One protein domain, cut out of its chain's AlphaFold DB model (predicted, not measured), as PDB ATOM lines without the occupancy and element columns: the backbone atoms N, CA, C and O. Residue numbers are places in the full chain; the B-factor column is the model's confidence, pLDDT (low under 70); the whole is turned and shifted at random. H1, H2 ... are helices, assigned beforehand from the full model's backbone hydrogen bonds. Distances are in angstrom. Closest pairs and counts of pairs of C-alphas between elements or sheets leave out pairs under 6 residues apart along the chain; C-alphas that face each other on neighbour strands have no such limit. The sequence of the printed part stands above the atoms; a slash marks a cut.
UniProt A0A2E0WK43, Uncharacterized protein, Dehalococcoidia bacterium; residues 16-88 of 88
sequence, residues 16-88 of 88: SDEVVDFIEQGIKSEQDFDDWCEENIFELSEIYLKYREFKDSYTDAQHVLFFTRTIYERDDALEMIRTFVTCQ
ATOM      1  N   SER A  16      22.954  26.071 195.453       95.06
ATOM      2  CA  SER A  16      23.298  27.455 195.783       95.06
ATOM      3  C   SER A  16      22.349  28.484 195.182       95.06
ATOM      4  O   SER A  16      22.124  29.524 195.788       95.06
ATOM      5  N   ASP A  17      21.817  28.214 193.998       95.56
ATOM      6  CA  ASP A  17      20.973  29.138 193.253       95.56
ATOM      7  C   ASP A  17      19.551  29.069 193.797       95.56
ATOM      8  O   ASP A  17      18.984  30.104 194.126       95.56
ATOM      9  N   GLU A  18      19.035  27.861 194.027       95.69
ATOM     10  CA  GLU A  18      17.704  27.665 194.608       95.69
ATOM     11  C   GLU A  18      17.619  28.201 196.048       95.69
ATOM     12  O   GLU A  18      16.643  28.851 196.423       95.69
ATOM     13  N   VAL A  19      18.672  27.999 196.850       96.38
ATOM     14  CA  VAL A  19      18.769  28.551 198.211       96.38
ATOM     15  C   VAL A  19      18.839  30.079 198.190       96.38
ATOM     16  O   VAL A  19      18.188  30.733 199.005       96.38
ATOM     17  N   VAL A  20      19.615  30.664 197.273       97.31
ATOM     18  CA  VAL A  20      19.713  32.125 197.142       97.31
ATOM     19  C   VAL A  20      18.386  32.724 196.699       97.31
ATOM     20  O   VAL A  20      17.974  33.722 197.282       97.31
ATOM     21  N   ASP A  21      17.699  32.113 195.736       96.25
ATOM     22  CA  ASP A  21      16.397  32.582 195.259       96.25
ATOM     23  C   ASP A  21      15.345  32.539 196.378       96.25
ATOM     24  O   ASP A  21      14.565  33.481 196.534       96.25
ATOM     25  N   PHE A  22      15.354  31.481 197.195       96.50
ATOM     26  CA  PHE A  22      14.488  31.358 198.368       96.50
ATOM     27  C   PHE A  22      14.745  32.472 199.393       96.50
ATOM     28  O   PHE A  22      13.821  33.153 199.838       96.50
ATOM     29  N   ILE A  23      16.013  32.704 199.737       96.56
ATOM     30  CA  ILE A  23      16.401  33.724 200.718       96.56
ATOM     31  C   ILE A  23      16.150  35.137 200.191       96.56
ATOM     32  O   ILE A  23      15.691  36.000 200.937       96.56
ATOM     33  N   GLU A  24      16.415  35.387 198.911       96.12
ATOM     34  CA  GLU A  24      16.162  36.685 198.291       96.12
ATOM     35  C   GLU A  24      14.671  37.049 198.362       96.12
ATOM     36  O   GLU A  24      14.328  38.209 198.605       96.12
ATOM     37  N   GLN A  25      13.775  36.070 198.196       94.06
ATOM     38  CA  GLN A  25      12.339  36.282 198.374       94.06
ATOM     39  C   GLN A  25      11.992  36.656 199.818       94.06
ATOM     40  O   GLN A  25      11.261  37.627 200.008       94.06
ATOM     41  N   GLY A  26      12.569  35.970 200.809       92.88
ATOM     42  CA  GLY A  26      12.381  36.292 202.227       92.88
ATOM     43  C   GLY A  26      12.855  37.693 202.609       92.88
ATOM     44  O   GLY A  26      12.137  38.445 203.262       92.88
ATOM     45  N   ILE A  27      14.038  38.093 202.126       91.62
ATOM     46  CA  ILE A  27      14.581  39.445 202.350       91.62
ATOM     47  C   ILE A  27      13.653  40.514 201.748       91.62
ATOM     48  O   ILE A  27      13.506  41.599 202.305       91.62
ATOM     49  N   LYS A  28      13.030  40.230 200.598       90.19
ATOM     50  CA  LYS A  28      12.114  41.164 199.925       90.19
ATOM     51  C   LYS A  28      10.725  41.217 200.565       90.19
ATOM     52  O   LYS A  28      10.054  42.237 200.399       90.19
ATOM     53  N   SER A  29      10.261  40.139 201.201       82.19
ATOM     54  CA  SER A  29       8.881  40.033 201.685       82.19
ATOM     55  C   SER A  29       8.677  40.589 203.091       82.19
ATOM     56  O   SER A  29       7.608  41.144 203.346       82.19
ATOM     57  N   GLU A  30       9.675  40.499 203.975       75.19
ATOM     58  CA  GLU A  30       9.445  40.718 205.407       75.19
ATOM     59  C   GLU A  30       9.998  42.023 205.987       75.19
ATOM     60  O   GLU A  30      11.070  42.512 205.634       75.19
ATOM     61  N   GLN A  31       9.241  42.571 206.945       69.56
ATOM     62  CA  GLN A  31       9.697  43.652 207.828       69.56
ATOM     63  C   GLN A  31      10.608  43.150 208.953       69.56
ATOM     64  O   GLN A  31      11.404  43.938 209.461       69.56
ATOM     65  N   ASP A  32      10.481  41.874 209.330       88.06
ATOM     66  CA  ASP A  32      11.308  41.212 210.337       88.06
ATOM     67  C   ASP A  32      11.906  39.929 209.750       88.06
ATOM     68  O   ASP A  32      11.256  38.889 209.626       88.06
ATOM     69  N   PHE A  33      13.159  40.036 209.317       90.44
ATOM     70  CA  PHE A  33      13.856  38.939 208.659       90.44
ATOM     71  C   PHE A  33      14.318  37.848 209.643       90.44
ATOM     72  O   PHE A  33      14.525  36.699 209.239       90.44
ATOM     73  N   ASP A  34      14.461  38.175 210.931       89.75
ATOM     74  CA  ASP A  34      14.870  37.203 211.948       89.75
ATOM     75  C   ASP A  34      13.747  36.194 212.213       89.75
ATOM     76  O   ASP A  34      14.006  34.983 212.191       89.75
ATOM     77  N   ASP A  35      12.511  36.680 212.363       91.81
ATOM     78  CA  ASP A  35      11.312  35.843 212.502       91.81
ATOM     79  C   ASP A  35      11.091  34.990 211.244       91.81
ATOM     80  O   ASP A  35      10.895  33.773 211.336       91.81
ATOM     81  N   TRP A  36      11.241  35.589 210.053       94.50
ATOM     82  CA  TRP A  36      11.144  34.857 208.786       94.50
ATOM     83  C   TRP A  36      12.088  33.656 208.758       94.50
ATOM     84  O   TRP A  36      11.696  32.538 208.421       94.50
ATOM     85  N   CYS A  37      13.338  33.851 209.172       94.00
ATOM     86  CA  CYS A  37      14.309  32.774 209.200       94.00
ATOM     87  C   CYS A  37      13.969  31.660 210.206       94.00
ATOM     88  O   CYS A  37      14.568  30.592 210.108       94.00
ATOM     89  N   GLU A  38      13.140  31.881 211.231       93.19
ATOM     90  CA  GLU A  38      12.708  30.820 212.163       93.19
ATOM     91  C   GLU A  38      11.572  29.998 211.569       93.19
ATOM     92  O   GLU A  38      11.583  28.767 211.647       93.19
ATOM     93  N   GLU A  39      10.633  30.674 210.915       94.81
ATOM     94  CA  GLU A  39       9.463  30.054 210.300       94.81
ATOM     95  C   GLU A  39       9.824  29.241 209.044       94.81
ATOM     96  O   GLU A  39       9.174  28.238 208.747       94.81
ATOM     97  N   ASN A  40      10.909  29.608 208.355       95.44
ATOM     98  CA  ASN A  40      11.265  29.066 207.039       95.44
ATOM     99  C   ASN A  40      12.357  27.976 207.051       95.44
ATOM    100  O   ASN A  40      12.791  27.517 205.993       95.44
ATOM    101  N   ILE A  41      12.788  27.497 208.228       96.06
ATOM    102  CA  ILE A  41      13.801  26.423 208.337       96.06
ATOM    103  C   ILE A  41      13.325  25.141 207.647       96.06
ATOM    104  O   ILE A  41      14.097  24.478 206.952       96.06
ATOM    105  N   PHE A  42      12.059  24.771 207.858       95.56
ATOM    106  CA  PHE A  42      11.515  23.531 207.314       95.56
ATOM    107  C   PHE A  42      11.443  23.576 205.785       95.56
ATOM    108  O   PHE A  42      11.932  22.659 205.132       95.56
ATOM    109  N   GLU A  43      10.928  24.665 205.218       96.00
ATOM    110  CA  GLU A  43      10.814  24.836 203.767       96.00
ATOM    111  C   GLU A  43      12.190  24.860 203.084       96.00
ATOM    112  O   GLU A  43      12.416  24.153 202.100       96.00
ATOM    113  N   LEU A  44      13.172  25.550 203.678       96.44
ATOM    114  CA  LEU A  44      14.544  25.497 203.177       96.44
ATOM    115  C   LEU A  44      15.129  24.077 203.261       96.44
ATOM    116  O   LEU A  44      15.848  23.648 202.360       96.44
ATOM    117  N   SER A  45      14.805  23.307 204.302       95.69
ATOM    118  CA  SER A  45      15.275  21.920 204.415       95.69
ATOM    119  C   SER A  45      14.707  21.003 203.325       95.69
ATOM    120  O   SER A  45      15.382  20.057 202.911       95.69
ATOM    121  N   GLU A  46      13.510  21.297 202.805       94.88
ATOM    122  CA  GLU A  46      12.932  20.587 201.660       94.88
ATOM    123  C   GLU A  46      13.683  20.900 200.359       94.88
ATOM    124  O   GLU A  46      13.833  20.010 199.521       94.88
ATOM    125  N   ILE A  47      14.225  22.117 200.208       94.81
ATOM    126  CA  ILE A  47      15.148  22.450 199.111       94.81
ATOM    127  C   ILE A  47      16.413  21.597 199.235       94.81
ATOM    128  O   ILE A  47      16.762  20.886 198.293       94.81
ATOM    129  N   TYR A  48      17.055  21.576 200.407       93.81
ATOM    130  CA  TYR A  48      18.253  20.759 200.637       93.81
ATOM    131  C   TYR A  48      18.030  19.265 200.384       93.81
ATOM    132  O   TYR A  48      18.918  18.590 199.862       93.81
ATOM    133  N   LEU A  49      16.849  18.742 200.717       92.75
ATOM    134  CA  LEU A  49      16.512  17.329 200.547       92.75
ATOM    135  C   LEU A  49      16.536  16.871 199.078       92.75
ATOM    136  O   LEU A  49      16.729  15.686 198.813       92.75
ATOM    137  N   LYS A  50      16.381  17.792 198.119       90.44
ATOM    138  CA  LYS A  50      16.516  17.491 196.683       90.44
ATOM    139  C   LYS A  50      17.958  17.148 196.296       90.44
ATOM    140  O   LYS A  50      18.165  16.432 195.321       90.44
ATOM    141  N   TYR A  51      18.939  17.636 197.061       89.12
ATOM    142  CA  TYR A  51      20.369  17.551 196.739       89.12
ATOM    143  C   TYR A  51      21.192  16.740 197.756       89.12
ATOM    144  O   TYR A  51      22.327  16.371 197.452       89.12
ATOM    145  N   ARG A  52      20.666  16.466 198.962       79.38
ATOM    146  CA  ARG A  52      21.381  15.799 200.072       79.38
ATOM    147  C   ARG A  52      20.527  14.750 200.786       79.38
ATOM    148  O   ARG A  52      19.306  14.724 200.664       79.38
ATOM    149  N   GLU A  53      21.176  13.889 201.574       78.56
ATOM    150  CA  GLU A  53      20.476  12.945 202.451       78.56
ATOM    151  C   GLU A  53      19.709  13.667 203.576       78.56
ATOM    152  O   GLU A  53      20.130  14.699 204.098       78.56
ATOM    153  N   PHE A  54      18.591  13.074 204.005       69.75
ATOM    154  CA  PHE A  54      17.626  13.673 204.939       69.75
ATOM    155  C   PHE A  54      18.205  14.154 206.281       69.75
ATOM    156  O   PHE A  54      17.647  15.046 206.912       69.75
ATOM    157  N   LYS A  55      19.294  13.549 206.770       70.81
ATOM    158  CA  LYS A  55      19.878  13.934 208.067       70.81
ATOM    159  C   LYS A  55      20.621  15.267 208.011       70.81
ATOM    160  O   LYS A  55      20.639  15.978 209.016       70.81
ATOM    161  N   ASP A  56      21.187  15.596 206.858       82.50
ATOM    162  CA  ASP A  56      22.025  16.782 206.698       82.50
ATOM    163  C   ASP A  56      21.189  17.990 206.257       82.50
ATOM    164  O   ASP A  56      21.497  19.118 206.627       82.50
ATOM    165  N   SER A  57      20.052  17.764 205.585       89.00
ATOM    166  CA  SER A  57      19.230  18.833 205.005       89.00
ATOM    167  C   SER A  57      18.678  19.839 206.021       89.00
ATOM    168  O   SER A  57      18.729  21.045 205.789       89.00
ATOM    169  N   TYR A  58      18.169  19.371 207.164       92.44
ATOM    170  CA  TYR A  58      17.644  20.261 208.206       92.44
ATOM    171  C   TYR A  58      18.758  21.061 208.893       92.44
ATOM    172  O   TYR A  58      18.608  22.254 209.147       92.44
ATOM    173  N   THR A  59      19.892  20.411 209.160       93.19
ATOM    174  CA  THR A  59      21.051  21.051 209.796       93.19
ATOM    175  C   THR A  59      21.668  22.104 208.872       93.19
ATOM    176  O   THR A  59      21.962  23.215 209.312       93.19
ATOM    177  N   ASP A  60      21.804  21.797 207.581       95.06
ATOM    178  CA  ASP A  60      22.330  22.729 206.584       95.06
ATOM    179  C   ASP A  60      21.400  23.938 206.405       95.06
ATOM    180  O   ASP A  60      21.876  25.078 206.393       95.06
ATOM    181  N   ALA A  61      20.077  23.726 206.385       96.19
ATOM    182  CA  ALA A  61      19.095  24.811 206.368       96.19
ATOM    183  C   ALA A  61      19.227  25.738 207.591       96.19
ATOM    184  O   ALA A  61      19.247  26.963 207.443       96.19
ATOM    185  N   GLN A  62      19.390  25.174 208.795       95.56
ATOM    186  CA  GLN A  62      19.632  25.961 210.008       95.56
ATOM    187  C   GLN A  62      20.920  26.786 209.914       95.56
ATOM    188  O   GLN A  62      20.914  27.969 210.253       95.56
ATOM    189  N   HIS A  63      22.017  26.189 209.443       96.38
ATOM    190  CA  HIS A  63      23.292  26.887 209.299       96.38
ATOM    191  C   HIS A  63      23.212  28.046 208.306       96.38
ATOM    192  O   HIS A  63      23.722  29.129 208.601       96.38
ATOM    193  N   VAL A  64      22.559  27.846 207.159       97.50
ATOM    194  CA  VAL A  64      22.397  28.912 206.164       97.50
ATOM    195  C   VAL A  64      21.551  30.050 206.699       97.50
ATOM    196  O   VAL A  64      21.958  31.201 206.563       97.50
ATOM    197  N   LEU A  65      20.399  29.767 207.310       97.00
ATOM    198  CA  LEU A  65      19.532  30.828 207.825       97.00
ATOM    199  C   LEU A  65      20.211  31.577 208.969       97.00
ATOM    200  O   LEU A  65      20.177  32.803 208.994       97.00
ATOM    201  N   PHE A  66      20.919  30.869 209.853       96.38
ATOM    202  CA  PHE A  66      21.721  31.508 210.891       96.38
ATOM    203  C   PHE A  66      22.801  32.421 210.298       96.38
ATOM    204  O   PHE A  66      22.923  33.569 210.712       96.38
ATOM    205  N   PHE A  67      23.559  31.944 209.308       97.12
ATOM    206  CA  PHE A  67      24.558  32.762 208.624       97.12
ATOM    207  C   PHE A  67      23.917  33.989 207.968       97.12
ATOM    208  O   PHE A  67      24.367  35.110 208.195       97.12
ATOM    209  N   THR A  68      22.822  33.793 207.236       96.69
ATOM    210  CA  THR A  68      22.091  34.841 206.516       96.69
ATOM    211  C   THR A  68      21.632  35.961 207.450       96.69
ATOM    212  O   THR A  68      21.894  37.127 207.153       96.69
ATOM    213  N   ARG A  69      21.060  35.637 208.620       95.12
ATOM    214  CA  ARG A  69      20.676  36.633 209.645       95.12
ATOM    215  C   ARG A  69      21.826  37.559 210.042       95.12
ATOM    216  O   ARG A  69      21.607  38.722 210.348       95.12
ATOM    217  N   THR A  70      23.068  37.075 210.014       95.56
ATOM    218  CA  THR A  70      24.232  37.891 210.403       95.56
ATOM    219  C   THR A  70      24.715  38.853 209.317       95.56
ATOM    220  O   THR A  70      25.524  39.734 209.615       95.56
ATOM    221  N   ILE A  71      24.265  38.687 208.068       95.69
ATOM    222  CA  ILE A  71      24.816  39.410 206.914       95.69
ATOM    223  C   ILE A  71      23.776  40.015 205.965       95.69
ATOM    224  O   ILE A  71      24.193  40.702 205.038       95.69
ATOM    225  N   TYR A  72      22.469  39.793 206.152       93.62
ATOM    226  CA  TYR A  72      21.443  40.150 205.156       93.62
ATOM    227  C   TYR A  72      21.366  41.650 204.813       93.62
ATOM    228  O   TYR A  72      20.935  41.999 203.719       93.62
ATOM    229  N   GLU A  73      21.821  42.538 205.701       93.25
ATOM    230  CA  GLU A  73      21.882  43.989 205.450       93.25
ATOM    231  C   GLU A  73      23.066  44.417 204.562       93.25
ATOM    232  O   GLU A  73      23.204  45.595 204.227       93.25
ATOM    233  N   ARG A  74      23.970  43.495 204.206       94.94
ATOM    234  CA  ARG A  74      25.124  43.795 203.354       94.94
ATOM    235  C   ARG A  74      24.739  43.809 201.879       94.94
ATOM    236  O   ARG A  74      24.019  42.937 201.406       94.94
ATOM    237  N   ASP A  75      25.356  44.713 201.123       95.69
ATOM    238  CA  ASP A  75      25.169  44.799 199.668       95.69
ATOM    239  C   ASP A  75      25.602  43.518 198.920       95.69
ATOM    240  O   ASP A  75      25.079  43.215 197.850       95.69
ATOM    241  N   ASP A  76      26.551  42.757 199.477       96.94
ATOM    242  CA  ASP A  76      27.089  41.505 198.924       96.94
ATOM    243  C   ASP A  76      26.487  40.239 199.568       96.94
ATOM    244  O   ASP A  76      26.983  39.133 199.340       96.94
ATOM    245  N   ALA A  77      25.407  40.366 200.354       96.44
ATOM    246  CA  ALA A  77      24.850  39.264 201.141       96.44
ATOM    247  C   ALA A  77      24.514  38.026 200.294       96.44
ATOM    248  O   ALA A  77      24.927  36.918 200.634       96.44
ATOM    249  N   LEU A  78      23.824  38.197 199.161       97.12
ATOM    250  CA  LEU A  78      23.423  37.081 198.291       97.12
ATOM    251  C   LEU A  78      24.626  36.338 197.687       97.12
ATOM    252  O   LEU A  78      24.591  35.114 197.556       97.12
ATOM    253  N   GLU A  79      25.709  37.046 197.357       97.75
ATOM    254  CA  GLU A  79      26.950  36.432 196.865       97.75
ATOM    255  C   GLU A  79      27.661  35.648 197.979       97.75
ATOM    256  O   GLU A  79      28.140  34.528 197.762       97.75
ATOM    257  N   MET A  80      27.676  36.196 199.197       98.12
ATOM    258  CA  MET A  80      28.221  35.514 200.370       98.12
ATOM    259  C   MET A  80      27.428  34.246 200.711       98.12
ATOM    260  O   MET A  80      28.031  33.210 200.979       98.12
ATOM    261  N   ILE A  81      26.094  34.299 200.654       97.75
ATOM    262  CA  ILE A  81      25.206  33.148 200.881       97.75
ATOM    263  C   ILE A  81      25.446  32.078 199.819       97.75
ATOM    264  O   ILE A  81      25.670  30.918 200.158       97.75
ATOM    265  N   ARG A  82      25.495  32.469 198.539       97.62
ATOM    266  CA  ARG A  82      25.821  31.562 197.429       97.62
ATOM    267  C   ARG A  82      27.136  30.828 197.672       97.62
ATOM    268  O   ARG A  82      27.211  29.608 197.520       97.62
ATOM    269  N   THR A  83      28.166  31.572 198.072       97.56
ATOM    270  CA  THR A  83      29.495  31.030 198.375       97.56
ATOM    271  C   THR A  83      29.442  30.075 199.563       97.56
ATOM    272  O   THR A  83      29.989  28.979 199.484       97.56
ATOM    273  N   PHE A  84      28.748  30.457 200.637       96.88
ATOM    274  CA  PHE A  84      28.582  29.630 201.828       96.88
ATOM    275  C   PHE A  84      27.949  28.278 201.487       96.88
ATOM    276  O   PHE A  84      28.520  27.248 201.831       96.88
ATOM    277  N   VAL A  85      26.842  28.276 200.735       95.94
ATOM    278  CA  VAL A  85      26.146  27.054 200.288       95.94
ATOM    279  C   VAL A  85      27.030  26.200 199.376       95.94
ATOM    280  O   VAL A  85      27.061  24.981 199.498       95.94
ATOM    281  N   THR A  86      27.797  26.830 198.483       94.44
ATOM    282  CA  THR A  86      28.716  26.122 197.572       94.44
ATOM    283  C   THR A  86      29.845  25.400 198.322       94.44
ATOM    284  O   THR A  86      30.412  24.439 197.805       94.44
ATOM    285  N   CYS A  87      30.194  25.853 199.530       92.31
ATOM    286  CA  CYS A  87      31.262  25.278 200.350       92.31
ATOM    287  C   CYS A  87      30.801  24.193 201.343       92.31
ATOM    288  O   CYS A  87      31.652  23.678 202.074       92.31
ATOM    289  N   GLN A  88      29.504  23.881 201.405       87.31
ATOM    290  CA  GLN A  88      28.940  22.857 202.295       87.31
ATOM    291  C   GLN A  88      29.106  21.435 201.770       87.31
ATOM    292  O   GLN A  88      29.245  21.240 200.545       87.31
TER     293      GLN A  88
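Overview. This is residues 16 to 88 of the 88 residues of an uncharacterized protein of Dehalococcoidia bacterium (UniProt A0A2E0WK43). This is a small helical bundle: H1 and H4 stand near each other, H5 packs on both, and short H2 and H3, one after the other, cover another side. The printed part has 73 residues with five named helices, H1 to H5 in chain order, and no named strand; its class is all helix. It is compact, with a radius of gyration of the C-alphas of 11.2 A, spanning 32 by 23 by 17 A.

Arrangement. H1, residues 16 to 29, touches H5, residues 77 to 86, at a shallow tilt of 31 degrees, opposite ways; their closest C-alphas, Ser 16 and Arg 82, are 5.1 A apart. H3, residues 41 to 49, touches H4, residues 54 to 69, at a steep tilt of 53 degrees; their closest C-alphas, Ser 45 and Tyr 58, are 4.8 A apart. H2, residues 33 to 39, is apart from H5. Every O i to N i+4 pair is within hydrogen-bond range in H1, H2, H3 and H5, and 10 of 12 in H4.

Along the chain. H1 begins at C-alpha 16 (23.298, 27.455, 195.783) and H5 ends at C-alpha 86 (28.716, 26.122, 197.572). H4 is 23.6 A long.

Size, cuts and confidence. The printed part has no cut. Residues 31 and 54 have pLDDT under 70.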